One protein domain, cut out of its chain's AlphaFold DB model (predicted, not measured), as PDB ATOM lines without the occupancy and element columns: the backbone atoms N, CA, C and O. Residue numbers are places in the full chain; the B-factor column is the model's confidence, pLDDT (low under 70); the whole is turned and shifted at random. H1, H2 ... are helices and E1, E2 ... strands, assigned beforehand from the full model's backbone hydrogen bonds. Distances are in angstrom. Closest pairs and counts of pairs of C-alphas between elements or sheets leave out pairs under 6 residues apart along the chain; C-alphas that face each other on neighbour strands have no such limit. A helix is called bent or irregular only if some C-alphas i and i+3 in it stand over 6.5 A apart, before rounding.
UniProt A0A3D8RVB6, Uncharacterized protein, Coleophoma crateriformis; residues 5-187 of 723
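AT A GLANCE: This is residues 5 to 187 of the 723 residues of an uncharacterized protein of Coleophoma crateriformis (UniProt A0A3D8RVB6). A strongly twisted sheet of seven strands curls round one helix, H1, which packs on one face of it; the long strands E4 to E7 form one part of the sheet and the short strands E2, E1 and E3 continue it. The helix H3 lies well away from H1 and only grazes the sheet near the end of E2, while the tiny H2 is not on the sheet. The printed part has 183 residues, with three named helices and seven named strands in the order E1, H1, E2, E3, H2, E4, E5, E6, E7, H3. The sheet runs E2, E1, E3, E7, E6, E5, E4, with neighbours antiparallel throughout, and the class is mixed, helices and strands. The whole is compact, with a radius of gyration of the C-alphas of 16.7 A, and the C-alphas span 50 by 42 by 27 A.

HOW THE PARTS SIT: E1, residues 16 to 20, is an inner strand of the sheet. Its antiparallel neighbour on one side is E2, residues 52 to 56, an edge strand, with N 17 and O 55 within hydrogen-bond range at 2.8 A. On its other side is E3, residues 65 to 69, also antiparallel, with N 20 and O 67 at 2.9 A. E2 and E3 are only just apart, their closest C-alphas being 8.2 A from each other. E3 is the antiparallel neighbour of E7, residues 148 to 155, with N 66 and O 151 at 2.9 A. E7 closes a meander, each strand the antiparallel neighbour of the one before: E4, residues 91 to 99, E5, residues 102 to 115, E6, residues 124 to 133, and E7. E4 and E5 form a hairpin, with N 95 and O 106 at 2.9 A. E5 and E6 form another, with N 109 and O 128 at 2.8 A, and E6 and E7 a third, with N 127 and O 152 at 2.9 A. H1, residues 32 to 48, is on the sheet, in two layers, a helix on one face of a sheet. The closest C-alphas of H1 and E6 are those of Leu 39 and Leu 131, 6.3 A apart; those of H1 and E4 are Gln 37 and Val 99, 6.7 A. H3, residues 171 to 185, only grazes the sheet with its residues 180 to 184; the closest C-alphas of H3 and E2 are those of Gln 184 and Tyr 56, 7.4 A. H2, residues 72 to 75, is apart from H1 and H3. In H3 every O i to N i+4 pair is within hydrogen-bond range, in H1 11 of 13 are, and H2 is too short for such a pair.

IN THESE COORDINATES: E1 begins at C-alpha 16, at (-6.696, -30.598, -28.590). H1 is 24.5 A long, with a kink of 36 degrees near residue 41; it is irregular, but only just, C-alphas 40 and 43 being 7.0 A apart. E2 and E3 are five residues each, and H2 is four. E4 is 24.0 A long and bends by 52 degrees at residue 96. E5, the longest strand, measures 37.6 A from C-alpha 102 at (-32.935, -19.053, -12.025). E6 is 30.3 A long and E7 23.6 A. H3, 21.1 A long, ends at C-alpha 185, at (3.874, -40.001, -30.451).

THE WHOLE: The C-alphas farthest apart are those of Gln 120 and Pro 139, 51.7 A. The printed part has no cut. The links E1 to H1, H2 to E4, E6 to E7 and E7 to H3 are long. The mean pLDDT of the printed part is 91.3, and residues 137 to 141 are under 70.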
ATOM      1  N   GLY A   5      -9.106 -20.593 -29.305       87.69
ATOM      2  CA  GLY A   5      -8.911 -21.523 -30.415       87.69
ATOM      3  C   GLY A   5      -8.312 -20.873 -31.665       87.69
ATOM      4  O   GLY A   5      -7.636 -21.565 -32.417       87.69
ATOM      5  N   TYR A   6      -8.426 -19.550 -31.853       89.31
ATOM      6  CA  TYR A   6      -7.698 -18.841 -32.923       89.31
ATOM      7  C   TYR A   6      -6.167 -18.891 -32.756       89.31
ATOM      8  O   TYR A   6      -5.437 -18.618 -33.706       89.31
ATOM      9  N   GLY A   7      -5.658 -19.240 -31.567       87.75
ATOM     10  CA  GLY A   7      -4.235 -19.508 -31.352       87.75
ATOM     11  C   GLY A   7      -3.784 -20.904 -31.805       87.75
ATOM     12  O   GLY A   7      -2.586 -21.176 -31.807       87.75
ATOM     13  N   VAL A   8      -4.703 -21.804 -32.159       91.56
ATOM     14  CA  VAL A   8      -4.427 -23.217 -32.453       91.56
ATOM     15  C   VAL A   8      -4.450 -23.462 -33.965       91.56
ATOM     16  O   VAL A   8      -5.322 -22.965 -34.673       91.56
ATOM     17  N   HIS A   9      -3.502 -24.256 -34.472       90.25
ATOM     18  CA  HIS A   9      -3.499 -24.697 -35.870       90.25
ATOM     19  C   HIS A   9      -4.803 -25.434 -36.220       90.25
ATOM     20  O   HIS A   9      -5.228 -26.295 -35.449       90.25
ATOM     21  N   ARG A  10      -5.420 -25.153 -37.380       87.44
ATOM     22  CA  ARG A  10      -6.750 -25.700 -37.727       87.44
ATOM     23  C   ARG A  10      -6.795 -27.226 -37.605       87.44
ATOM     24  O   ARG A  10      -7.646 -27.747 -36.896       87.44
ATOM     25  N   ASP A  11      -5.810 -27.920 -38.164       88.06
ATOM     26  CA  ASP A  11      -5.745 -29.392 -38.153       88.06
ATOM     27  C   ASP A  11      -5.554 -29.992 -36.746       88.06
ATOM     28  O   ASP A  11      -5.840 -31.167 -36.529       88.06
ATOM     29  N   LEU A  12      -5.094 -29.199 -35.768       90.81
ATOM     30  CA  LEU A  12      -5.014 -29.622 -34.368       90.81
ATOM     31  C   LEU A  12      -6.338 -29.458 -33.612       90.81
ATOM     32  O   LEU A  12      -6.502 -30.107 -32.580       90.81
ATOM     33  N   ILE A  13      -7.276 -28.616 -34.069       90.81
ATOM     34  CA  ILE A  13      -8.455 -28.231 -33.268       90.81
ATOM     35  C   ILE A  13      -9.352 -29.431 -32.920       90.81
ATOM     36  O   ILE A  13      -9.930 -29.480 -31.840       90.81
ATOM     37  N   GLN A  14      -9.389 -30.443 -33.793       92.31
ATOM     38  CA  GLN A  14     -10.103 -31.712 -33.595       92.31
ATOM     39  C   GLN A  14      -9.359 -32.722 -32.691       92.31
ATOM     40  O   GLN A  14      -9.846 -33.828 -32.460       92.31
ATOM     41  N   HIS A  15      -8.172 -32.375 -32.183       93.00
ATOM     42  CA  HIS A  15      -7.324 -33.237 -31.349       93.00
ATOM     43  C   HIS A  15      -6.977 -32.627 -29.982       93.00
ATOM     44  O   HIS A  15      -6.579 -33.362 -29.077       93.00
ATOM     45  N   VAL A  16      -7.104 -31.306 -29.814       94.19
ATOM     46  CA  VAL A  16      -6.696 -30.598 -28.590       94.19
ATOM     47  C   VAL A  16      -7.881 -30.098 -27.774       94.19
ATOM     48  O   VAL A  16      -8.888 -29.639 -28.300       94.19
ATOM     49  N   HIS A  17      -7.723 -30.141 -26.455       94.94
ATOM     50  CA  HIS A  17      -8.722 -29.726 -25.476       94.94
ATOM     51  C   HIS A  17      -8.170 -28.581 -24.638       94.94
ATOM     52  O   HIS A  17      -7.036 -28.666 -24.161       94.94
ATOM     53  N   LEU A  18      -8.973 -27.536 -24.418       95.62
ATOM     54  CA  LEU A  18      -8.652 -26.475 -23.468       95.62
ATOM     55  C   LEU A  18      -9.281 -26.820 -22.115       95.62
ATOM     56  O   LEU A  18     -10.498 -26.730 -21.944       95.62
ATOM     57  N   ILE A  19      -8.460 -27.258 -21.161       96.38
ATOM     58  CA  ILE A  19      -8.916 -27.843 -19.890       96.38
ATOM     59  C   ILE A  19      -8.467 -26.970 -18.722       96.38
ATOM     60  O   ILE A  19      -7.329 -26.502 -18.699       96.38
ATOM     61  N   SER A  20      -9.345 -26.760 -17.741       96.94
ATOM     62  CA  SER A  20      -8.983 -26.082 -16.495       96.94
ATOM     63  C   SER A  20      -8.123 -26.979 -15.603       96.94
ATOM     64  O   SER A  20      -8.348 -28.186 -15.510       96.94
ATOM     65  N   THR A  21      -7.196 -26.389 -14.849       96.56
ATOM     66  CA  THR A  21      -6.477 -27.099 -13.778       96.56
ATOM     67  C   THR A  21      -7.374 -27.453 -12.581       96.56
ATOM     68  O   THR A  21      -6.970 -28.256 -11.732       96.56
ATOM     69  N   PHE A  22      -8.602 -26.912 -12.517       96.81
ATOM     70  CA  PHE A  22      -9.579 -27.194 -11.465       96.81
ATOM     71  C   PHE A  22      -9.947 -28.684 -11.399       96.81
ATOM     72  O   PHE A  22     -10.358 -29.292 -12.388       96.81
ATOM     73  N   ARG A  23      -9.851 -29.281 -10.206       94.31
ATOM     74  CA  ARG A  23     -10.122 -30.709  -9.987       94.31
ATOM     75  C   ARG A  23     -11.486 -30.924  -9.338       94.31
ATOM     76  O   ARG A  23     -11.662 -30.678  -8.147       94.31
ATOM     77  N   TYR A  24     -12.434 -31.440 -10.116       96.31
ATOM     78  CA  TYR A  24     -13.672 -32.006  -9.580       96.31
ATOM     79  C   TYR A  24     -13.429 -33.389  -8.947       96.31
ATOM     80  O   TYR A  24     -12.492 -34.090  -9.339       96.31
ATOM     81  N   PRO A  25     -14.261 -33.813  -7.975       94.75
ATOM     82  CA  PRO A  25     -14.220 -35.177  -7.458       94.75
ATOM     83  C   PRO A  25     -14.618 -36.182  -8.546       94.75
ATOM     84  O   PRO A  25     -15.512 -35.910  -9.348       94.75
ATOM     85  N   MET A  26     -13.999 -37.365  -8.541       94.19
ATOM     86  CA  MET A  26     -14.404 -38.449  -9.437       94.19
ATOM     87  C   MET A  26     -15.732 -39.058  -8.969       94.19
ATOM     88  O   MET A  26     -15.854 -39.476  -7.817       94.19
ATOM     89  N   LEU A  27     -16.724 -39.117  -9.857       94.88
ATOM     90  CA  LEU A  27     -18.079 -39.597  -9.571       94.88
ATOM     91  C   LEU A  27     -18.551 -40.520 -10.698       94.88
ATOM     92  O   LEU A  27     -18.605 -40.109 -11.851       94.88
ATOM     93  N   HIS A  28     -18.959 -41.750 -10.382       89.81
ATOM     94  CA  HIS A  28     -19.464 -42.695 -11.393       89.81
ATOM     95  C   HIS A  28     -20.792 -42.234 -12.024       89.81
ATOM     96  O   HIS A  28     -21.079 -42.549 -13.174       89.81
ATOM     97  N   GLN A  29     -21.596 -41.468 -11.280       90.12
ATOM     98  CA  GLN A  29     -22.849 -40.862 -11.730       90.12
ATOM     99  C   GLN A  29     -22.950 -39.437 -11.174       90.12
ATOM    100  O   GLN A  29     -22.537 -39.183 -10.042       90.12
ATOM    101  N   ILE A  30     -23.529 -38.520 -11.951       94.44
ATOM    102  CA  ILE A  30     -23.791 -37.135 -11.547       94.44
ATOM    103  C   ILE A  30     -25.228 -36.743 -11.915       94.44
ATOM    104  O   ILE A  30     -25.749 -37.167 -12.945       94.44
ATOM    105  N   HIS A  31     -25.884 -35.960 -11.056       93.50
ATOM    106  CA  HIS A  31     -27.250 -35.485 -11.282       93.50
ATOM    107  C   HIS A  31     -27.249 -34.156 -12.052       93.50
ATOM    108  O   HIS A  31     -26.414 -33.296 -11.776       93.50
ATOM    109  N   HIS A  32     -28.206 -33.957 -12.964       92.88
ATOM    110  CA  HIS A  32     -28.285 -32.783 -13.849       92.88
ATOM    111  C   HIS A  32     -28.238 -31.443 -13.094       92.88
ATOM    112  O   HIS A  32     -27.500 -30.538 -13.471       92.88
ATOM    113  N   GLU A  33     -28.939 -31.350 -11.962       92.38
ATOM    114  CA  GLU A  33     -28.909 -30.187 -11.063       92.38
ATOM    115  C   GLU A  33     -27.494 -29.885 -10.531       92.38
ATOM    116  O   GLU A  33     -27.074 -28.731 -10.469       92.38
ATOM    117  N   LYS A  34     -26.713 -30.923 -10.200       94.75
ATOM    118  CA  LYS A  34     -25.333 -30.772  -9.716       94.75
ATOM    119  C   LYS A  34     -24.401 -30.291 -10.828       94.75
ATOM    120  O   LYS A  34     -23.531 -29.464 -10.561       94.75
ATOM    121  N   VAL A  35     -24.616 -30.757 -12.061       95.88
ATOM    122  CA  VAL A  35     -23.907 -30.257 -13.248       95.88
ATOM    123  C   VAL A  35     -24.241 -28.786 -13.499       95.88
ATOM    124  O   VAL A  35     -23.334 -27.984 -13.698       95.88
ATOM    125  N   ALA A  36     -25.517 -28.404 -13.418       94.44
ATOM    126  CA  ALA A  36     -25.949 -27.018 -13.584       94.44
ATOM    127  C   ALA A  36     -25.358 -26.086 -12.505       94.44
ATOM    128  O   ALA A  36     -24.856 -25.018 -12.845       94.44
ATOM    129  N   GLN A  37     -25.293 -26.513 -11.235       93.50
ATOM    130  CA  GLN A  37     -24.563 -25.789 -10.177       93.50
ATOM    131  C   GLN A  37     -23.065 -25.618 -10.507       93.50
ATOM    132  O   GLN A  37     -22.494 -24.557 -10.263       93.50
ATOM    133  N   MET A  38     -22.414 -26.647 -11.061       95.44
ATOM    134  CA  MET A  38     -20.999 -26.590 -11.459       95.44
ATOM    135  C   MET A  38     -20.772 -25.657 -12.657       95.44
ATOM    136  O   MET A  38     -19.826 -24.877 -12.642       95.44
ATOM    137  N   LEU A  39     -21.669 -25.667 -13.648       95.31
ATOM    138  CA  LEU A  39     -21.642 -24.748 -14.792       95.31
ATOM    139  C   LEU A  39     -21.912 -23.294 -14.377       95.31
ATOM    140  O   LEU A  39     -21.236 -22.395 -14.864       95.31
ATOM    141  N   LEU A  40     -22.814 -23.047 -13.424       93.12
ATOM    142  CA  LEU A  40     -23.071 -21.702 -12.895       93.12
ATOM    143  C   LEU A  40     -21.850 -21.132 -12.139       93.12
ATOM    144  O   LEU A  40     -21.581 -19.930 -12.181       93.12
ATOM    145  N   GLN A  41     -21.060 -22.001 -11.501       93.44
ATOM    146  CA  GLN A  41     -19.792 -21.643 -10.851       93.44
ATOM    147  C   GLN A  41     -18.603 -21.554 -11.827       93.44
ATOM    148  O   GLN A  41     -17.615 -20.881 -11.517       93.44
ATOM    149  N   ALA A  42     -18.683 -22.180 -13.005       94.88
ATOM    150  CA  ALA A  42     -17.571 -22.291 -13.946       94.88
ATOM    151  C   ALA A  42     -17.005 -20.937 -14.437       94.88
ATOM    152  O   ALA A  42     -15.780 -20.801 -14.411       94.88
ATOM    153  N   PRO A  43     -17.805 -19.898 -14.771       92.94
ATOM    154  CA  PRO A  43     -17.270 -18.574 -15.113       92.94
ATOM    155  C   PRO A  43     -16.419 -17.950 -13.999       92.94
ATOM    156  O   PRO A  43     -15.418 -17.289 -14.268       92.94
ATOM    157  N   LYS A  44     -16.767 -18.196 -12.727       92.75
ATOM    158  CA  LYS A  44     -15.969 -17.742 -11.577       92.75
ATOM    159  C   LYS A  44     -14.696 -18.573 -11.407       92.75
ATOM    160  O   LYS A  44     -13.671 -18.034 -11.002       92.75
ATOM    161  N   ILE A  45     -14.740 -19.873 -11.700       94.50
ATOM    162  CA  ILE A  45     -13.544 -20.729 -11.693       94.50
ATOM    163  C   ILE A  45     -12.549 -20.248 -12.760       94.50
ATOM    164  O   ILE A  45     -11.389 -20.000 -12.434       94.50
ATOM    165  N   ALA A  46     -13.037 -20.025 -13.985       93.06
ATOM    166  CA  ALA A  46     -12.256 -19.610 -15.150       93.06
ATOM    167  C   ALA A  46     -11.723 -18.168 -15.105       93.06
ATOM    168  O   ALA A  46     -10.829 -17.821 -15.882       93.06
ATOM    169  N   ARG A  47     -12.264 -17.331 -14.208       91.44
ATOM    170  CA  ARG A  47     -11.760 -15.976 -13.954       91.44
ATOM    171  C   ARG A  47     -10.827 -15.890 -12.745       91.44
ATOM    172  O   ARG A  47      -9.800 -15.235 -12.838       91.44
ATOM    173  N   ASP A  48     -11.184 -16.525 -11.623       91.81
ATOM    174  CA  ASP A  48     -10.574 -16.216 -10.319       91.81
ATOM    175  C   ASP A  48      -9.794 -17.375  -9.670       91.81
ATOM    176  O   ASP A  48      -9.059 -17.129  -8.716       91.81
ATOM    177  N   GLN A  49      -9.994 -18.635 -10.088       93.94
ATOM    178  CA  GLN A  49      -9.580 -19.800  -9.278       93.94
ATOM    179  C   GLN A  49      -8.603 -20.753  -9.966       93.94
ATOM    180  O   GLN A  49      -7.745 -21.310  -9.284       93.94
ATOM    181  N   ALA A  50      -8.747 -20.989 -11.272       95.56
ATOM    182  CA  ALA A  50      -7.957 -21.998 -11.970       95.56
ATOM    183  C   ALA A  50      -7.698 -21.610 -13.437       95.56
ATOM    184  O   ALA A  50      -8.665 -21.422 -14.184       95.56
ATOM    185  N   PRO A  51      -6.425 -21.527 -13.872       96.12
ATOM    186  CA  PRO A  51      -6.097 -21.333 -15.278       96.12
ATOM    187  C   PRO A  51      -6.509 -22.540 -16.131       96.12
ATOM    188  O   PRO A  51      -6.852 -23.614 -15.630       96.12
ATOM    189  N   PHE A  52      -6.454 -22.345 -17.443       96.38
ATOM    190  CA  PHE A  52      -6.630 -23.372 -18.459       96.38
ATOM    191  C   PHE A  52      -5.316 -23.612 -19.212       96.38
ATOM    192  O   PHE A  52      -4.435 -22.753 -19.240       96.38
ATOM    193  N   TYR A  53      -5.191 -24.782 -19.833       95.62
ATOM    194  CA  TYR A  53      -4.076 -25.138 -20.710       95.62
ATOM    195  C   TYR A  53      -4.552 -26.059 -21.842       95.62
ATOM    196  O   TYR A  53      -5.521 -26.808 -21.685       95.62
ATOM    197  N   TRP A  54      -3.870 -26.003 -22.988       94.69
ATOM    198  CA  TRP A  54      -4.122 -26.914 -24.106       94.69
ATOM    199  C   TRP A  54      -3.411 -28.251 -23.883       94.69
ATOM    200  O   TRP A  54      -2.225 -28.286 -23.549       94.69
ATOM    201  N   THR A  55      -4.120 -29.355 -24.100       94.25
ATOM    202  CA  THR A  55      -3.570 -30.716 -24.022       94.25
ATOM    203  C   THR A  55      -4.302 -31.662 -24.969       94.25
ATOM    204  O   THR A  55      -5.462 -31.439 -25.313       94.25
ATOM    205  N   TYR A  56      -3.653 -32.760 -25.350       94.12
ATOM    206  CA  TYR A  56      -4.370 -33.942 -25.830       94.12
ATOM    207  C   TYR A  56      -5.098 -34.605 -24.651       94.12
ATOM    208  O   TYR A  56      -4.610 -34.552 -23.515       94.12
ATOM    209  N   LEU A  57      -6.232 -35.253 -24.920       93.88
ATOM    210  CA  LEU A  57      -6.821 -36.242 -24.019       93.88
ATOM    211  C   LEU A  57      -6.524 -37.644 -24.552       93.88
ATOM    212  O   LEU A  57      -6.588 -37.888 -25.754       93.88
ATOM    213  N   ASP A  58      -6.209 -38.559 -23.640       92.62
ATOM    214  CA  ASP A  58      -6.087 -39.984 -23.926       92.62
ATOM    215  C   ASP A  58      -6.851 -40.777 -22.863       92.62
ATOM    216  O   ASP A  58      -6.460 -40.800 -21.695       92.62
ATOM    217  N   ARG A  59      -7.974 -41.367 -23.281       93.81
ATOM    218  CA  ARG A  59      -8.822 -42.320 -22.548       93.81
ATOM    219  C   ARG A  59      -9.019 -41.981 -21.057       93.81
ATOM    220  O   ARG A  59      -8.601 -42.758 -20.192       93.81
ATOM    221  N   PRO A  60      -9.649 -40.832 -20.719       95.62
ATOM    222  CA  PRO A  60      -9.884 -40.447 -19.328       95.62
ATOM    223  C   PRO A  60     -10.608 -41.533 -18.520       95.62
ATOM    224  O   PRO A  60     -11.601 -42.104 -18.969       95.62
ATOM    225  N   ALA A  61     -10.122 -41.799 -17.307       94.06
ATOM    226  CA  ALA A  61     -10.630 -42.881 -16.466       94.06
ATOM    227  C   ALA A  61     -12.117 -42.705 -16.101       94.06
ATOM    228  O   ALA A  61     -12.589 -41.581 -15.892       94.06
ATOM    229  N   ALA A  62     -12.839 -43.818 -15.944       94.62
ATOM    230  CA  ALA A  62     -14.234 -43.806 -15.514       94.62
ATOM    231  C   ALA A  62     -14.424 -43.018 -14.203       94.62
ATOM    232  O   ALA A  62     -13.643 -43.117 -13.255       94.62
ATOM    233  N   GLY A  63     -15.463 -42.187 -14.172       95.81
ATOM    234  CA  GLY A  63     -15.752 -41.240 -13.102       95.81
ATOM    235  C   GLY A  63     -15.053 -39.882 -13.224       95.81
ATOM    236  O   GLY A  63     -15.350 -38.998 -12.422       95.81
ATOM    237  N   THR A  64     -14.149 -39.673 -14.189       97.38
ATOM    238  CA  THR A  64     -13.473 -38.375 -14.387       97.38
ATOM    239  C   THR A  64     -14.470 -37.291 -14.799       97.38
ATOM    240  O   THR A  64     -15.270 -37.491 -15.713       97.38
ATOM    241  N   ILE A  65     -14.382 -36.120 -14.158       97.94
ATOM    242  CA  ILE A  65     -15.107 -34.909 -14.556       97.94
ATOM    243  C   ILE A  65     -14.100 -33.790 -14.833       97.94
ATOM    244  O   ILE A  65     -13.246 -33.500 -13.994       97.94
ATOM    245  N   LEU A  66     -14.227 -33.149 -15.992       97.62
ATOM    246  CA  LEU A  66     -13.377 -32.055 -16.456       97.62
ATOM    247  C   LEU A  66     -14.206 -30.775 -16.621       97.62
ATOM    248  O   LEU A  66     -15.340 -30.835 -17.098       97.62
ATOM    249  N   LEU A  67     -13.625 -29.624 -16.267       97.62
ATOM    250  CA  LEU A  67     -14.060 -28.334 -16.808       97.62
ATOM    251  C   LEU A  67     -13.255 -28.067 -18.080       97.62
ATOM    252  O   LEU A  67     -12.030 -27.936 -18.015       97.62
ATOM    253  N   THR A  68     -13.940 -27.974 -19.211       96.94
ATOM    254  CA  THR A  68     -13.345 -27.649 -20.507       96.94
ATOM    255  C   THR A  68     -13.943 -26.361 -21.062       96.94
ATOM    256  O   THR A  68     -15.037 -25.940 -20.679       96.94
ATOM    257  N   TRP A  69     -13.208 -25.714 -21.960       95.44
ATOM    258  CA  TRP A  69     -13.718 -24.623 -22.781       95.44
ATOM    259  C   TRP A  69     -13.638 -25.029 -24.255       95.44
ATOM    260  O   TRP A  69     -12.642 -25.625 -24.669       95.44
ATOM    261  N   GLN A  70     -14.683 -24.746 -25.035       93.06
ATOM    262  CA  GLN A  70     -14.812 -25.213 -26.418       93.06
ATOM    263  C   GLN A  70     -14.952 -24.043 -27.409       93.06
ATOM    264  O   GLN A  70     -15.827 -23.195 -27.207       93.06
ATOM    265  N   PRO A  71     -14.168 -24.020 -28.510       89.06
ATOM    266  CA  PRO A  71     -14.242 -22.991 -29.547       89.06
ATOM    267  C   PRO A  71     -15.505 -23.150 -30.403       89.06
ATOM    268  O   PRO A  71     -15.465 -23.696 -31.507       89.06
ATOM    269  N   LEU A  72     -16.652 -22.689 -29.890       89.81
ATOM    270  CA  LEU A  72     -17.956 -22.835 -30.555       89.81
ATOM    271  C   LEU A  72     -17.997 -22.211 -31.962       89.81
ATOM    272  O   LEU A  72     -18.781 -22.656 -32.792       89.81
ATOM    273  N   SER A  73     -17.157 -21.210 -32.247       86.69
ATOM    274  CA  SER A  73     -17.033 -20.586 -33.576       86.69
ATOM    275  C   SER A  73     -16.210 -21.388 -34.592       86.69
ATOM    276  O   SER A  73     -16.206 -21.027 -35.764       86.69
ATOM    277  N   ILE A  74     -15.492 -22.430 -34.163       87.25
ATOM    278  CA  ILE A  74     -14.584 -23.218 -35.017       87.25
ATOM    279  C   ILE A  74     -15.009 -24.690 -35.065       87.25
ATOM    280  O   ILE A  74     -15.004 -25.294 -36.131       87.25
ATOM    281  N   LEU A  75     -15.375 -25.257 -33.913       83.81
ATOM    282  CA  LEU A  75     -15.737 -26.668 -33.737       83.81
ATOM    283  C   LEU A  75     -17.251 -26.862 -33.519       83.81
ATOM    284  O   LEU A  75     -17.713 -27.978 -33.308       83.81
ATOM    285  N   GLY A  76     -18.043 -25.781 -33.516       88.12
ATOM    286  CA  GLY A  76     -19.480 -25.851 -33.255       88.12
ATOM    287  C   GLY A  76     -19.769 -26.568 -31.936       88.12
ATOM    288  O   GLY A  76     -19.249 -26.200 -30.878       88.12
ATOM    289  N   THR A  77     -20.580 -27.624 -32.001       87.62
ATOM    290  CA  THR A  77     -20.860 -28.515 -30.868       87.62
ATOM    291  C   THR A  77     -20.027 -29.792 -30.849       87.62
ATOM    292  O   THR A  77     -20.119 -30.507 -29.853       87.62
ATOM    293  N   ASP A  78     -19.201 -30.079 -31.856       89.44
ATOM    294  CA  ASP A  78     -18.369 -31.290 -31.902       89.44
ATOM    295  C   ASP A  78     -17.331 -31.325 -30.775       89.44
ATOM    296  O   ASP A  78     -17.072 -30.326 -30.106       89.44
ATOM    297  N   PHE A  79     -16.744 -32.493 -30.525       92.38
ATOM    298  CA  PHE A  79     -15.732 -32.666 -29.485       92.38
ATOM    299  C   PHE A  79     -14.450 -33.237 -30.073       92.38
ATOM    300  O   PHE A  79     -14.487 -34.217 -30.817       92.38
ATOM    301  N   ALA A  80     -13.316 -32.639 -29.709       93.06
ATOM    302  CA  ALA A  80     -12.005 -33.127 -30.106       93.06
ATOM    303  C   ALA A  80     -11.762 -34.562 -29.594       93.06
ATOM    304  O   ALA A  80     -12.334 -34.988 -28.587       93.06
ATOM    305  N   SER A  81     -10.897 -35.311 -30.279       93.12
ATOM    306  CA  SER A  81     -10.606 -36.707 -29.942       93.12
ATOM    307  C   SER A  81     -10.112 -36.853 -28.500       93.12
ATOM    308  O   SER A  81      -9.208 -36.140 -28.064       93.12
ATOM    309  N   ASP A  82     -10.710 -37.786 -27.762       94.19
ATOM    310  CA  ASP A  82     -10.368 -38.134 -26.380       94.19
ATOM    311  C   ASP A  82      -9.791 -39.555 -26.242       94.19
ATOM    312  O   ASP A  82      -9.675 -40.085 -25.137       94.19
ATOM    313  N   GLY A  83      -9.405 -40.174 -27.363       92.62
ATOM    314  CA  GLY A  83      -8.823 -41.521 -27.423       92.62
ATOM    315  C   GLY A  83      -9.836 -42.672 -27.345       92.62
ATOM    316  O   GLY A  83      -9.433 -43.835 -27.365       92.62
ATOM    317  N   PHE A  84     -11.137 -42.373 -27.278       94.56
ATOM    318  CA  PHE A  84     -12.216 -43.361 -27.336       94.56
ATOM    319  C   PHE A  84     -12.921 -43.348 -28.698       94.56
ATOM    320  O   PHE A  84     -13.265 -42.293 -29.229       94.56
ATOM    321  N   ILE A  85     -13.181 -44.534 -29.247       94.19
ATOM    322  CA  ILE A  85     -14.049 -44.724 -30.410       94.19
ATOM    323  C   ILE A  85     -15.484 -44.847 -29.894       94.19
ATOM    324  O   ILE A  85     -15.817 -45.765 -29.140       94.19
ATOM    325  N   TRP A  86     -16.323 -43.894 -30.282       93.94
ATOM    326  CA  TRP A  86     -17.719 -43.788 -29.863       93.94
ATOM    327  C   TRP A  86     -18.655 -44.404 -30.906       93.94
ATOM    328  O   TRP A  86     -18.334 -44.437 -32.093       93.94
ATOM    329  N   ALA A  87     -19.830 -44.871 -30.476       87.31
ATOM    330  CA  ALA A  87     -20.900 -45.209 -31.411       87.31
ATOM    331  C   ALA A  87     -21.329 -43.977 -32.247       87.31
ATOM    332  O   ALA A  87     -21.273 -42.859 -31.723       87.31
ATOM    333  N   PRO A  88     -21.761 -44.157 -33.514       75.25
ATOM    334  CA  PRO A  88     -22.228 -43.052 -34.352       75.25
ATOM    335  C   PRO A  88     -23.378 -42.259 -33.715       75.25
ATOM    336  O   PRO A  88     -24.230 -42.843 -33.045       75.25
ATOM    337  N   ALA A  89     -23.400 -40.951 -33.993       75.69
ATOM    338  CA  ALA A  89     -24.307 -39.936 -33.446       75.69
ATOM    339  C   ALA A  89     -24.267 -39.778 -31.905       75.69
ATOM    340  O   ALA A  89     -24.776 -40.593 -31.135       75.69
ATOM    341  N   GLU A  90     -23.714 -38.656 -31.431       88.56
ATOM    342  CA  GLU A  90     -23.807 -38.258 -30.020       88.56
ATOM    343  C   GLU A  90     -25.206 -37.679 -29.749       88.56
ATOM    344  O   GLU A  90     -25.578 -36.650 -30.308       88.56
ATOM    345  N   THR A  91     -26.012 -38.336 -28.909       93.19
ATOM    346  CA  THR A  91     -27.418 -37.942 -28.736       93.19
ATOM    347  C   THR A  91     -27.528 -36.664 -27.904       93.19
ATOM    348  O   THR A  91     -27.139 -36.650 -26.733       93.19
ATOM    349  N   ALA A  92     -28.074 -35.602 -28.496       94.00
ATOM    350  CA  ALA A  92     -28.335 -34.334 -27.824       94.00
ATOM    351  C   ALA A  92     -29.695 -34.336 -27.100       94.00
ATOM    352  O   ALA A  92     -30.702 -34.818 -27.619       94.00
ATOM    353  N   PHE A  93     -29.729 -33.750 -25.905       94.56
ATOM    354  CA  PHE A  93     -30.919 -33.562 -25.079       94.56
ATOM    355  C   PHE A  93     -30.924 -32.146 -24.493       94.56
ATOM    356  O   PHE A  93     -29.890 -31.663 -24.035       94.56
ATOM    357  N   GLN A  94     -32.096 -31.515 -24.421       95.00
ATOM    358  CA  GLN A  94     -32.302 -30.251 -23.706       95.00
ATOM    359  C   GLN A  94     -33.200 -30.476 -22.484       95.00
ATOM    360  O   GLN A  94     -34.189 -31.204 -22.555       95.00
ATOM    361  N   MET A  95     -32.870 -29.835 -21.362       92.94
ATOM    362  CA  MET A  95     -33.626 -29.920 -20.111       92.94
ATOM    363  C   MET A  95     -33.718 -28.543 -19.453       92.94
ATOM    364  O   MET A  95     -32.707 -27.870 -19.265       92.94
ATOM    365  N   GLU A  96     -34.919 -28.127 -19.057       91.44
ATOM    366  CA  GLU A  96     -35.084 -26.942 -18.212       91.44
ATOM    367  C   GLU A  96     -34.784 -27.312 -16.754       91.44
ATOM    368  O   GLU A  96     -35.385 -28.229 -16.193       91.44
ATOM    369  N   VAL A  97     -33.827 -26.611 -16.149       91.12
ATOM    370  CA  VAL A  97     -33.372 -26.819 -14.770       91.12
ATOM    371  C   VAL A  97     -33.525 -25.532 -13.967       91.12
ATOM    372  O   VAL A  97     -33.198 -24.444 -14.441       91.12
ATOM    373  N   ASN A  98     -34.019 -25.654 -12.736       88.75
ATOM    374  CA  ASN A  98     -34.111 -24.548 -11.786       88.75
ATOM    375  C   ASN A  98     -32.976 -24.679 -10.764       88.75
ATOM    376  O   ASN A  98     -32.907 -25.681 -10.053       88.75
ATOM    377  N   VAL A  99     -32.075 -23.696 -10.725       86.19
ATOM    378  CA  VAL A  99     -30.913 -23.655  -9.824       86.19
ATOM    379  C   VAL A  99     -30.740 -22.229  -9.312       86.19
ATOM    380  O   VAL A  99     -30.829 -21.275 -10.082       86.19
ATOM    381  N   ASP A 100     -30.520 -22.079  -8.004       79.12
ATOM    382  CA  ASP A 100     -30.319 -20.795  -7.315       79.12
ATOM    383  C   ASP A 100     -31.396 -19.726  -7.633       79.12
ATOM    384  O   ASP A 100     -31.144 -18.522  -7.604       79.12
ATOM    385  N   GLY A 101     -32.624 -20.172  -7.930       76.38
ATOM    386  CA  GLY A 101     -33.773 -19.320  -8.265       76.38
ATOM    387  C   GLY A 101     -33.842 -18.854  -9.726       76.38
ATOM    388  O   GLY A 101     -34.765 -18.121 -10.081       76.38
ATOM    389  N   GLY A 102     -32.901 -19.269 -10.578       81.75
ATOM    390  CA  GLY A 102     -32.935 -19.053 -12.025       81.75
ATOM    391  C   GLY A 102     -33.400 -20.299 -12.784       81.75
ATOM    392  O   GLY A 102     -33.078 -21.422 -12.401       81.75
ATOM    393  N   ILE A 103     -34.135 -20.095 -13.881       87.50
ATOM    394  CA  ILE A 103     -34.451 -21.147 -14.857       87.50
ATOM    395  C   ILE A 103     -33.414 -21.073 -15.979       87.50
ATOM    396  O   ILE A 103     -33.234 -20.022 -16.598       87.50
ATOM    397  N   TYR A 104     -32.754 -22.195 -16.247       90.62
ATOM    398  CA  TYR A 104     -31.720 -22.338 -17.268       90.62
ATOM    399  C   TYR A 104     -32.021 -23.543 -18.162       90.62
ATOM    400  O   TYR A 104     -32.677 -24.493 -17.733       90.62
ATOM    401  N   THR A 105     -31.513 -23.531 -19.392       94.19
ATOM    402  CA  THR A 105     -31.574 -24.690 -20.286       94.19
ATOM    403  C   THR A 105     -30.234 -25.415 -20.225       94.19
ATOM    404  O   THR A 105     -29.218 -24.908 -20.694       94.19
ATOM    405  N   LEU A 106     -30.218 -26.592 -19.604       95.38
ATOM    406  CA  LEU A 106     -29.077 -27.499 -19.613       95.38
ATOM    407  C   LEU A 106     -29.137 -28.335 -20.891       95.38
ATOM    408  O   LEU A 106     -30.106 -29.062 -21.112       95.38
ATOM    409  N   GLU A 107     -28.091 -28.259 -21.704       95.81
ATOM    410  CA  GLU A 107     -27.908 -29.168 -22.832       95.81
ATOM    411  C   GLU A 107     -26.983 -30.312 -22.418       95.81
ATOM    412  O   GLU A 107     -25.972 -30.083 -21.753       95.81
ATOM    413  N   MET A 108     -27.328 -31.539 -22.804       96.12
ATOM    414  CA  MET A 108     -26.537 -32.749 -22.585       96.12
ATOM    415  C   MET A 108     -26.329 -33.463 -23.918       96.12
ATOM    416  O   MET A 108     -27.292 -33.888 -24.547       96.12
ATOM    417  N   TYR A 109     -25.075 -33.667 -24.294       96.50
ATOM    418  CA  TYR A 109     -24.659 -34.504 -25.414       96.50
ATOM    419  C   TYR A 109     -24.135 -35.822 -24.829       96.50
ATOM    420  O   TYR A 109     -23.266 -35.802 -23.954       96.50
ATOM    421  N   HIS A 110     -24.708 -36.962 -25.229       95.44
ATOM    422  CA  HIS A 110     -24.408 -38.278 -24.647       95.44
ATOM    423  C   HIS A 110     -23.909 -39.269 -25.704       95.44
ATOM    424  O   HIS A 110     -24.686 -39.798 -26.499       95.44
ATOM    425  N   SER A 111     -22.616 -39.593 -25.654       95.25
ATOM    426  CA  SER A 111     -22.051 -40.760 -26.335       95.25
ATOM    427  C   SER A 111     -22.349 -41.986 -25.474       95.25
ATOM    428  O   SER A 111     -21.664 -42.234 -24.476       95.25
ATOM    429  N   LYS A 112     -23.420 -42.719 -25.811       93.25
ATOM    430  CA  LYS A 112     -23.963 -43.780 -24.944       93.25
ATOM    431  C   LYS A 112     -22.983 -44.922 -24.677       93.25
ATOM    432  O   LYS A 112     -22.979 -45.456 -23.571       93.25
ATOM    433  N   VAL A 113     -22.198 -45.309 -25.678       93.94
ATOM    434  CA  VAL A 113     -21.273 -46.442 -25.597       93.94
ATOM    435  C   VAL A 113     -20.056 -46.208 -26.496       93.94
ATOM    436  O   VAL A 113     -20.182 -45.658 -27.593       93.94
ATOM    437  N   GLY A 114     -18.879 -46.604 -26.017       94.75
ATOM    438  CA  GLY A 114     -17.602 -46.478 -26.716       94.75
ATOM    439  C   GLY A 114     -16.507 -47.356 -26.108       94.75
ATOM    440  O   GLY A 114     -16.675 -47.937 -25.029       94.75
ATOM    441  N   TYR A 115     -15.397 -47.481 -26.833       95.44
ATOM    442  CA  TYR A 115     -14.274 -48.364 -26.516       95.44
ATOM    443  C   TYR A 115     -12.924 -47.713 -26.840       95.44
ATOM    444  O   TYR A 115     -12.809 -46.892 -27.748       95.44
ATOM    445  N   ALA A 116     -11.886 -48.082 -26.101       93.81
ATOM    446  CA  ALA A 116     -10.506 -47.747 -26.427       93.81
ATOM    447  C   ALA A 116      -9.928 -48.727 -27.470       93.81
ATOM    448  O   ALA A 116     -10.267 -49.914 -27.444       93.81
ATOM    449  N   PRO A 117      -8.993 -48.300 -28.342       90.12
ATOM    450  CA  PRO A 117      -8.277 -49.207 -29.237       90.12
ATOM    451  C   PRO A 117      -7.682 -50.417 -28.492       90.12
ATOM    452  O   PRO A 117      -6.911 -50.264 -27.544       90.12
ATOM    453  N   GLY A 118      -8.067 -51.626 -28.919       90.19
ATOM    454  CA  GLY A 118      -7.696 -52.906 -28.299       90.19
ATOM    455  C   GLY A 118      -8.751 -53.515 -27.358       90.19
ATOM    456  O   GLY A 118      -8.744 -54.733 -27.154       90.19
ATOM    457  N   GLU A 119      -9.694 -52.730 -26.830       94.06
ATOM    458  CA  GLU A 119     -10.797 -53.256 -26.015       94.06
ATOM    459  C   GLU A 119     -11.787 -54.067 -26.862       94.06
ATOM    460  O   GLU A 119     -12.221 -53.637 -27.929       94.06
ATOM    461  N   GLN A 120     -12.179 -55.242 -26.362       94.88
ATOM    462  CA  GLN A 120     -13.082 -56.177 -27.056       94.88
ATOM    463  C   GLN A 120     -14.572 -55.926 -26.765       94.88
ATOM    464  O   GLN A 120     -15.445 -56.441 -27.463       94.88
ATOM    465  N   ILE A 121     -14.867 -55.161 -25.713       95.62
ATOM    466  CA  ILE A 121     -16.216 -54.791 -25.284       95.62
ATOM    467  C   ILE A 121     -16.204 -53.288 -25.032       95.62
ATOM    468  O   ILE A 121     -15.354 -52.797 -24.292       95.62
ATOM    469  N   ALA A 122     -17.173 -52.583 -25.601       96.12
ATOM    470  CA  ALA A 122     -17.399 -51.174 -25.359       96.12
ATOM    471  C   ALA A 122     -18.079 -50.976 -23.997       96.12
ATOM    472  O   ALA A 122     -19.193 -51.453 -23.751       96.12
ATOM    473  N   ILE A 123     -17.357 -50.313 -23.093       95.88
ATOM    474  CA  ILE A 123     -17.728 -50.136 -21.683       95.88
ATOM    475  C   ILE A 123     -17.748 -48.674 -21.235       95.88
ATOM    476  O   ILE A 123     -18.170 -48.417 -20.112       95.88
ATOM    477  N   HIS A 124     -17.330 -47.728 -22.077       96.31
ATOM    478  CA  HIS A 124     -17.221 -46.310 -21.720       96.31
ATOM    479  C   HIS A 124     -18.435 -45.521 -22.218       96.31
ATOM    480  O   HIS A 124     -19.006 -45.834 -23.258       96.31
ATOM    481  N   SER A 125     -18.828 -44.491 -21.472       95.69
ATOM    482  CA  SER A 125     -19.907 -43.544 -21.782       95.69
ATOM    483  C   SER A 125     -19.428 -42.134 -21.442       95.69
ATOM    484  O   SER A 125     -18.931 -41.911 -20.333       95.69
ATOM    485  N   ARG A 126     -19.621 -41.177 -22.356       96.50
ATOM    486  CA  ARG A 126     -19.267 -39.762 -22.163       96.50
ATOM    487  C   ARG A 126     -20.508 -38.889 -22.207       96.50
ATOM    488  O   ARG A 126     -21.329 -39.014 -23.112       96.50
ATOM    489  N   LYS A 127     -20.619 -37.963 -21.257       96.62
ATOM    490  CA  LYS A 127     -21.645 -36.919 -21.239       96.62
ATOM    491  C   LYS A 127     -20.998 -35.544 -21.192       96.62
ATOM    492  O   LYS A 127     -20.233 -35.258 -20.272       96.62
ATOM    493  N   ARG A 128     -21.305 -34.701 -22.174       97.00
ATOM    494  CA  ARG A 128     -20.866 -33.303 -22.245       97.00
ATOM    495  C   ARG A 128     -22.059 -32.407 -21.954       97.00
ATOM    496  O   ARG A 128     -23.136 -32.636 -22.498       97.00
ATOM    497  N   TYR A 129     -21.873 -31.403 -21.110       97.25
ATOM    498  CA  TYR A 129     -22.948 -30.517 -20.681       97.25
ATOM    499  C   TYR A 129     -22.544 -29.049 -20.791       97.25
ATOM    500  O   TYR A 129     -21.482 -28.683 -20.287       97.25
ATOM    501  N   ARG A 130     -23.422 -28.207 -21.345       95.94
ATOM    502  CA  ARG A 130     -23.331 -26.737 -21.261       95.94
ATOM    503  C   ARG A 130     -24.636 -26.143 -20.742       95.94
ATOM    504  O   ARG A 130     -25.690 -26.776 -20.822       95.94
ATOM    505  N   LEU A 131     -24.561 -24.936 -20.190       94.56
ATOM    506  CA  LEU A 131     -25.708 -24.229 -19.624       94.56
ATOM    507  C   LEU A 131     -26.014 -22.996 -20.475       94.56
ATOM    508  O   LEU A 131     -25.150 -22.149 -20.680       94.56
ATOM    509  N   LEU A 132     -27.249 -22.898 -20.953       92.44
ATOM    510  CA  LEU A 132     -27.770 -21.758 -21.698       92.44
ATOM    511  C   LEU A 132     -28.758 -20.964 -20.823       92.44
ATOM    512  O   LEU A 132     -29.360 -21.531 -19.899       92.44
ATOM    513  N   PRO A 133     -28.968 -19.660 -21.090       89.31
ATOM    514  CA  PRO A 133     -30.086 -18.923 -20.505       89.31
ATOM    515  C   PRO A 133     -31.406 -19.657 -20.774       89.31
ATOM    516  O   PRO A 133     -31.631 -20.135 -21.886       89.31
ATOM    517  N   GLY A 134     -32.284 -19.756 -19.775       82.75
ATOM    518  CA  GLY A 134     -33.623 -20.305 -19.991       82.75
ATOM    519  C   GLY A 134     -34.448 -19.403 -20.915       82.75
ATOM    520  O   GLY A 134     -34.224 -18.194 -20.962       82.75
ATOM    521  N   LYS A 135     -35.442 -19.982 -21.603       77.25
ATOM    522  CA  LYS A 135     -36.332 -19.291 -22.568       77.25
ATOM    523  C   LYS A 135     -36.964 -18.003 -22.020       77.25
ATOM    524  O   LYS A 135     -37.211 -17.066 -22.772       77.25
ATOM    525  N   PHE A 136     -37.196 -17.957 -20.709       73.62
ATOM    526  CA  PHE A 136     -37.601 -16.768 -19.967       73.62
ATOM    527  C   PHE A 136     -36.510 -16.440 -18.934       73.62
ATOM    528  O   PHE A 136     -36.578 -16.927 -17.800       73.62
ATOM    529  N   PRO A 137     -35.463 -15.679 -19.306       66.69
ATOM    530  CA  PRO A 137     -34.342 -15.416 -18.416       66.69
ATOM    531  C   PRO A 137     -34.786 -14.525 -17.250       66.69
ATOM    532  O   PRO A 137     -35.358 -13.452 -17.448       66.69
ATOM    533  N   SER A 138     -34.507 -14.959 -16.019       65.44
ATOM    534  CA  SER A 138     -34.767 -14.136 -14.834       65.44
ATOM    535  C   SER A 138     -33.871 -12.888 -14.854       65.44
ATOM    536  O   SER A 138     -32.660 -13.037 -15.038       65.44
ATOM    537  N   PRO A 139     -34.395 -11.672 -14.597       66.56
ATOM    538  CA  PRO A 139     -33.595 -10.443 -14.584       66.56
ATOM    539  C   PRO A 139     -32.568 -10.382 -13.439       66.56
ATOM    540  O   PRO A 139     -31.738  -9.478 -13.413       66.56
ATOM    541  N   SER A 140     -32.608 -11.331 -12.495       65.19
ATOM    542  CA  SER A 140     -31.589 -11.526 -11.454       65.19
ATOM    543  C   SER A 140     -30.743 -12.795 -11.649       65.19
ATOM    544  O   SER A 140     -29.969 -13.145 -10.760       65.19
ATOM    545  N   GLY A 141     -30.920 -13.522 -12.756       65.75
ATOM    546  CA  GLY A 141     -30.144 -14.721 -13.072       65.75
ATOM    547  C   GLY A 141     -28.740 -14.371 -13.562       65.75
ATOM    548  O   GLY A 141     -28.562 -13.449 -14.357       65.75
ATOM    549  N   GLN A 142     -27.730 -15.119 -13.115       75.44
ATOM    550  CA  GLN A 142     -26.374 -14.986 -13.643       75.44
ATOM    551  C   GLN A 142     -26.336 -15.585 -15.054       75.44
ATOM    552  O   GLN A 142     -26.631 -16.765 -15.232       75.44
ATOM    553  N   THR A 143     -25.944 -14.800 -16.059       81.38
ATOM    554  CA  THR A 143     -25.770 -15.305 -17.427       81.38
ATOM    555  C   THR A 143     -24.699 -16.407 -17.450       81.38
ATOM    556  O   THR A 143     -23.569 -16.144 -17.023       81.38
ATOM    557  N   PRO A 144     -25.012 -17.632 -17.913       86.38
ATOM    558  CA  PRO A 144     -24.011 -18.678 -18.075       86.38
ATOM    559  C   PRO A 144     -23.146 -18.421 -19.318       86.38
ATOM    560  O   PRO A 144     -23.578 -17.761 -20.263       86.38
ATOM    561  N   ASP A 145     -21.928 -18.961 -19.320       89.19
ATOM    562  CA  ASP A 145     -21.046 -18.953 -20.491       89.19
ATOM    563  C   ASP A 145     -21.312 -20.219 -21.332       89.19
ATOM    564  O   ASP A 145     -21.037 -21.321 -20.847       89.19
ATOM    565  N   PRO A 146     -21.827 -20.104 -22.573       90.38
ATOM    566  CA  PRO A 146     -22.122 -21.261 -23.417       90.38
ATOM    567  C   PRO A 146     -20.861 -21.996 -23.902       90.38
ATOM    568  O   PRO A 146     -20.966 -23.136 -24.354       90.38
ATOM    569  N   GLY A 147     -19.685 -21.356 -23.839       92.81
ATOM    570  CA  GLY A 147     -18.397 -21.943 -24.212       92.81
ATOM    571  C   GLY A 147     -17.759 -22.796 -23.113       92.81
ATOM    572  O   GLY A 147     -16.818 -23.532 -23.407       92.81
ATOM    573  N   LEU A 148     -18.259 -22.742 -21.870       95.31
ATOM    574  CA  LEU A 148     -17.803 -23.598 -20.771       95.31
ATOM    575  C   LEU A 148     -18.629 -24.886 -20.699       95.31
ATOM    576  O   LEU A 148     -19.856 -24.858 -20.589       95.31
ATOM    577  N   TRP A 149     -17.930 -26.020 -20.702       97.38
ATOM    578  CA  TRP A 149     -18.519 -27.354 -20.701       97.38
ATOM    579  C   TRP A 149     -18.036 -28.180 -19.507       97.38
ATOM    580  O   TRP A 149     -16.858 -28.173 -19.143       97.38
ATOM    581  N   ILE A 150     -18.949 -28.953 -18.922       97.88
ATOM    582  CA  ILE A 150     -18.606 -30.057 -18.024       97.88
ATOM    583  C   ILE A 150     -18.590 -31.338 -18.851       97.88
ATOM    584  O   ILE A 150     -19.599 -31.696 -19.455       97.88
ATOM    585  N   VAL A 151     -17.463 -32.046 -18.853       97.69
ATOM    586  CA  VAL A 151     -17.318 -33.342 -19.531       97.69
ATOM    587  C   VAL A 151     -17.150 -34.429 -18.480       97.69
ATOM    588  O   VAL A 151     -16.253 -34.354 -17.641       97.69
ATOM    589  N   HIS A 152     -18.030 -35.426 -18.508       97.75
ATOM    590  CA  HIS A 152     -18.090 -36.532 -17.555       97.75
ATOM    591  C   HIS A 152     -17.909 -37.873 -18.270       97.75
ATOM    592  O   HIS A 152     -18.655 -38.192 -19.196       97.75
ATOM    593  N   TYR A 153     -16.938 -38.659 -17.811       97.69
ATOM    594  CA  TYR A 153     -16.676 -40.025 -18.260       97.69
ATOM    595  C   TYR A 153     -17.205 -41.023 -17.226       97.69
ATOM    596  O   TYR A 153     -17.030 -40.835 -16.022       97.69
ATOM    597  N   SER A 154     -17.842 -42.102 -17.674       96.12
ATOM    598  CA  SER A 154     -18.524 -43.084 -16.815       96.12
ATOM    599  C   SER A 154     -18.554 -44.472 -17.452       96.12
ATOM    600  O   SER A 154     -18.584 -44.578 -18.675       96.12
ATOM    601  N   ASP A 155     -18.617 -45.526 -16.637       95.06
ATOM    602  CA  ASP A 155     -18.883 -46.887 -17.114       95.06
ATOM    603  C   ASP A 155     -20.328 -47.065 -17.611       95.06
ATOM    604  O   ASP A 155     -21.291 -46.626 -16.978       95.06
ATOM    605  N   VAL A 156     -20.481 -47.827 -18.691       93.81
ATOM    606  CA  VAL A 156     -21.756 -48.334 -19.209       93.81
ATOM    607  C   VAL A 156     -22.254 -49.477 -18.308       93.81
ATOM    608  O   VAL A 156     -21.468 -50.380 -17.973       93.81
ATOM    609  N   PRO A 157     -23.540 -49.492 -17.900       90.94
ATOM    610  CA  PRO A 157     -24.112 -50.578 -17.102       90.94
ATOM    611  C   PRO A 157     -24.068 -51.906 -17.871       90.94
ATOM    612  O   PRO A 157     -24.164 -51.929 -19.094       90.94
ATOM    613  N   GLN A 158     -23.919 -53.034 -17.168       90.25
ATOM    614  CA  GLN A 158     -23.623 -54.334 -17.798       90.25
ATOM    615  C   GLN A 158     -24.648 -54.787 -18.852       90.25
ATOM    616  O   GLN A 158     -24.288 -55.529 -19.758       90.25
ATOM    617  N   GLN A 159     -25.893 -54.325 -18.747       93.50
ATOM    618  CA  GLN A 159     -26.995 -54.616 -19.665       93.50
ATOM    619  C   GLN A 159     -26.882 -53.891 -21.017       93.50
ATOM    620  O   GLN A 159     -27.536 -54.300 -21.971       93.50
ATOM    621  N   GLU A 160     -26.085 -52.822 -21.102       91.31
ATOM    622  CA  GLU A 160     -25.953 -51.967 -22.294       91.31
ATOM    623  C   GLU A 160     -24.563 -52.055 -22.950       91.31
ATOM    624  O   GLU A 160     -24.294 -51.372 -23.937       91.31
ATOM    625  N   ARG A 161     -23.673 -52.902 -22.415       94.00
ATOM    626  CA  ARG A 161     -22.341 -53.161 -22.978       94.00
ATOM    627  C   ARG A 161     -22.463 -53.974 -24.262       94.00
ATOM    628  O   ARG A 161     -23.142 -54.998 -24.280       94.00
ATOM    629  N   VAL A 162     -21.748 -53.560 -25.304       94.75
ATOM    630  CA  VAL A 162     -21.735 -54.243 -26.608       94.75
ATOM    631  C   VAL A 162     -20.317 -54.674 -26.993       94.75
ATOM    632  O   VAL A 162     -19.360 -54.022 -26.579       94.75
ATOM    633  N   PRO A 163     -20.135 -55.751 -27.778       95.56
ATOM    634  CA  PRO A 163     -18.842 -56.063 -28.384       95.56
ATOM    635  C   PRO A 163     -18.351 -54.900 -29.256       95.56
ATOM    636  O   PRO A 163     -19.124 -54.353 -30.042       95.56
ATOM    637  N   SER A 164     -17.073 -54.527 -29.157       94.50
ATOM    638  CA  SER A 164     -16.540 -53.359 -29.881       94.50
ATOM    639  C   SER A 164     -16.688 -53.489 -31.402       94.50
ATOM    640  O   SER A 164     -16.890 -52.502 -32.094       94.50
ATOM    641  N   ASN A 165     -16.653 -54.717 -31.927       93.25
ATOM    642  CA  ASN A 165     -16.758 -55.005 -33.357       93.25
ATOM    643  C   ASN A 165     -18.170 -54.833 -33.954       93.25
ATOM    644  O   ASN A 165     -18.314 -55.021 -35.160       93.25
ATOM    645  N   ILE A 166     -19.201 -54.523 -33.152       93.06
ATOM    646  CA  ILE A 166     -20.520 -54.122 -33.683       93.06
ATOM    647  C   ILE A 166     -20.700 -52.601 -33.762       93.06
ATOM    648  O   ILE A 166     -21.715 -52.141 -34.278       93.06
ATOM    649  N   ILE A 167     -19.739 -51.822 -33.255       91.75
ATOM    650  CA  ILE A 167     -19.695 -50.373 -33.447       91.75
ATOM    651  C   ILE A 167     -18.966 -50.113 -34.775       91.75
ATOM    652  O   ILE A 167     -17.784 -50.447 -34.884       91.75
ATOM    653  N   PRO A 168     -19.634 -49.563 -35.806       85.38
ATOM    654  CA  PRO A 168     -18.980 -49.278 -37.076       85.38
ATOM    655  C   PRO A 168     -18.026 -48.090 -36.916       85.38
ATOM    656  O   PRO A 168     -18.390 -47.065 -36.338       85.38
ATOM    657  N   ILE A 169     -16.810 -48.223 -37.450       86.50
ATOM    658  CA  ILE A 169     -15.805 -47.156 -37.429       86.50
ATOM    659  C   ILE A 169     -15.864 -46.402 -38.758       86.50
ATOM    660  O   ILE A 169     -15.450 -46.919 -39.793       86.50
ATOM    661  N   ASP A 170     -16.362 -45.172 -38.711       85.31
ATOM    662  CA  ASP A 170     -16.313 -44.198 -39.806       85.31
ATOM    663  C   ASP A 170     -14.855 -43.976 -40.283       85.31
ATOM    664  O   ASP A 170     -13.917 -43.943 -39.480       85.31
ATOM    665  N   MET A 171     -14.637 -43.825 -41.593       88.31
ATOM    666  CA  MET A 171     -13.308 -43.584 -42.167       88.31
ATOM    667  C   MET A 171     -12.691 -42.277 -41.644       88.31
ATOM    668  O   MET A 171     -11.510 -42.255 -41.296       88.31
ATOM    669  N   ARG A 172     -13.499 -41.231 -41.439       87.38
ATOM    670  CA  ARG A 172     -13.076 -39.989 -40.771       87.38
ATOM    671  C   ARG A 172     -12.682 -40.238 -39.311       87.38
ATOM    672  O   ARG A 172     -11.685 -39.690 -38.851       87.38
ATOM    673  N   THR A 173     -13.386 -41.120 -38.593       88.00
ATOM    674  CA  THR A 173     -12.998 -41.526 -37.223       88.00
ATOM    675  C   THR A 173     -11.658 -42.270 -37.207       88.00
ATOM    676  O   THR A 173     -10.839 -42.016 -36.324       88.00
ATOM    677  N   ASN A 174     -11.381 -43.126 -38.198       90.19
ATOM    678  CA  ASN A 174     -10.067 -43.762 -38.350       90.19
ATOM    679  C   ASN A 174      -8.961 -42.717 -38.580       90.19
ATOM    680  O   ASN A 174      -7.954 -42.739 -37.874       90.19
ATOM    681  N   THR A 175      -9.164 -41.758 -39.490       91.81
ATOM    682  CA  THR A 175      -8.218 -40.649 -39.722       91.81
ATOM    683  C   THR A 175      -7.978 -39.831 -38.452       91.81
ATOM    684  O   THR A 175      -6.830 -39.600 -38.078       91.81
ATOM    685  N   ILE A 176      -9.039 -39.463 -37.724       91.06
ATOM    686  CA  ILE A 176      -8.935 -38.708 -36.468       91.06
ATOM    687  C   ILE A 176      -8.149 -39.490 -35.400       91.06
ATOM    688  O   ILE A 176      -7.341 -38.899 -34.681       91.06
ATOM    689  N   MET A 177      -8.343 -40.809 -35.299       91.06
ATOM    690  CA  MET A 177      -7.605 -41.661 -34.358       91.06
ATOM    691  C   MET A 177      -6.137 -41.848 -34.755       91.06
ATOM    692  O   MET A 177      -5.265 -41.763 -33.891       91.06
ATOM    693  N   ASN A 178      -5.846 -42.036 -36.044       91.81
ATOM    694  CA  ASN A 178      -4.480 -42.169 -36.552       91.81
ATOM    695  C   ASN A 178      -3.676 -40.878 -36.325       91.81
ATOM    696  O   ASN A 178      -2.573 -40.927 -35.780       91.81
ATOM    697  N   THR A 179      -4.251 -39.714 -36.648       91.94
ATOM    698  CA  THR A 179      -3.606 -38.417 -36.397       91.94
ATOM    699  C   THR A 179      -3.460 -38.142 -34.899       91.94
ATOM    700  O   THR A 179      -2.405 -37.679 -34.474       91.94
ATOM    701  N   ALA A 180      -4.441 -38.502 -34.061       90.62
ATOM    702  CA  ALA A 180      -4.305 -38.387 -32.605       90.62
ATOM    703  C   ALA A 180      -3.152 -39.251 -32.051       90.62
ATOM    704  O   ALA A 180      -2.358 -38.758 -31.251       90.62
ATOM    705  N   GLN A 181      -3.003 -40.502 -32.506       89.94
ATOM    706  CA  GLN A 181      -1.880 -41.367 -32.118       89.94
ATOM    707  C   GLN A 181      -0.532 -40.817 -32.608       89.94
ATOM    708  O   GLN A 181       0.436 -40.793 -31.843       89.94
ATOM    709  N   TYR A 182      -0.465 -40.307 -33.843       91.19
ATOM    710  CA  TYR A 182       0.730 -39.637 -34.359       91.19
ATOM    711  C   TYR A 182       1.106 -38.422 -33.497       91.19
ATOM    712  O   TYR A 182       2.249 -38.313 -33.051       91.19
ATOM    713  N   LEU A 183       0.150 -37.542 -33.194       90.50
ATOM    714  CA  LEU A 183       0.367 -36.349 -32.376       90.50
ATOM    715  C   LEU A 183       0.828 -36.695 -30.954       90.50
ATOM    716  O   LEU A 183       1.760 -36.072 -30.449       90.50
ATOM    717  N   GLN A 184       0.249 -37.731 -30.339       86.50
ATOM    718  CA  GLN A 184       0.703 -38.253 -29.046       86.50
ATOM    719  C   GLN A 184       2.131 -38.831 -29.121       86.50
ATOM    720  O   GLN A 184       2.901 -38.663 -28.174       86.50
ATOM    721  N   SER A 185       2.520 -39.453 -30.244       87.81
ATOM    722  CA  SER A 185       3.874 -40.001 -30.451       87.81
ATOM    723  C   SER A 185       4.965 -38.925 -30.536       87.81
ATOM    724  O   SER A 185       6.093 -39.166 -30.106       87.81
ATOM    725  N   GLN A 186       4.625 -37.716 -31.006       87.06
ATOM    726  CA  GLN A 186       5.529 -36.555 -30.989       87.06
ATOM    727  C   GLN A 186       5.680 -35.931 -29.583       87.06
ATOM    728  O   GLN A 186       6.528 -35.062 -29.376       87.06
ATOM    729  N   GLY A 187       4.900 -36.394 -28.598       84.12
ATOM    730  CA  GLY A 187       4.936 -35.944 -27.208       84.12
ATOM    731  C   GLY A 187       3.803 -34.984 -26.837       84.12
ATOM    732  O   GLY A 187       2.967 -34.605 -27.651       84.12
TER     733      GLY A 187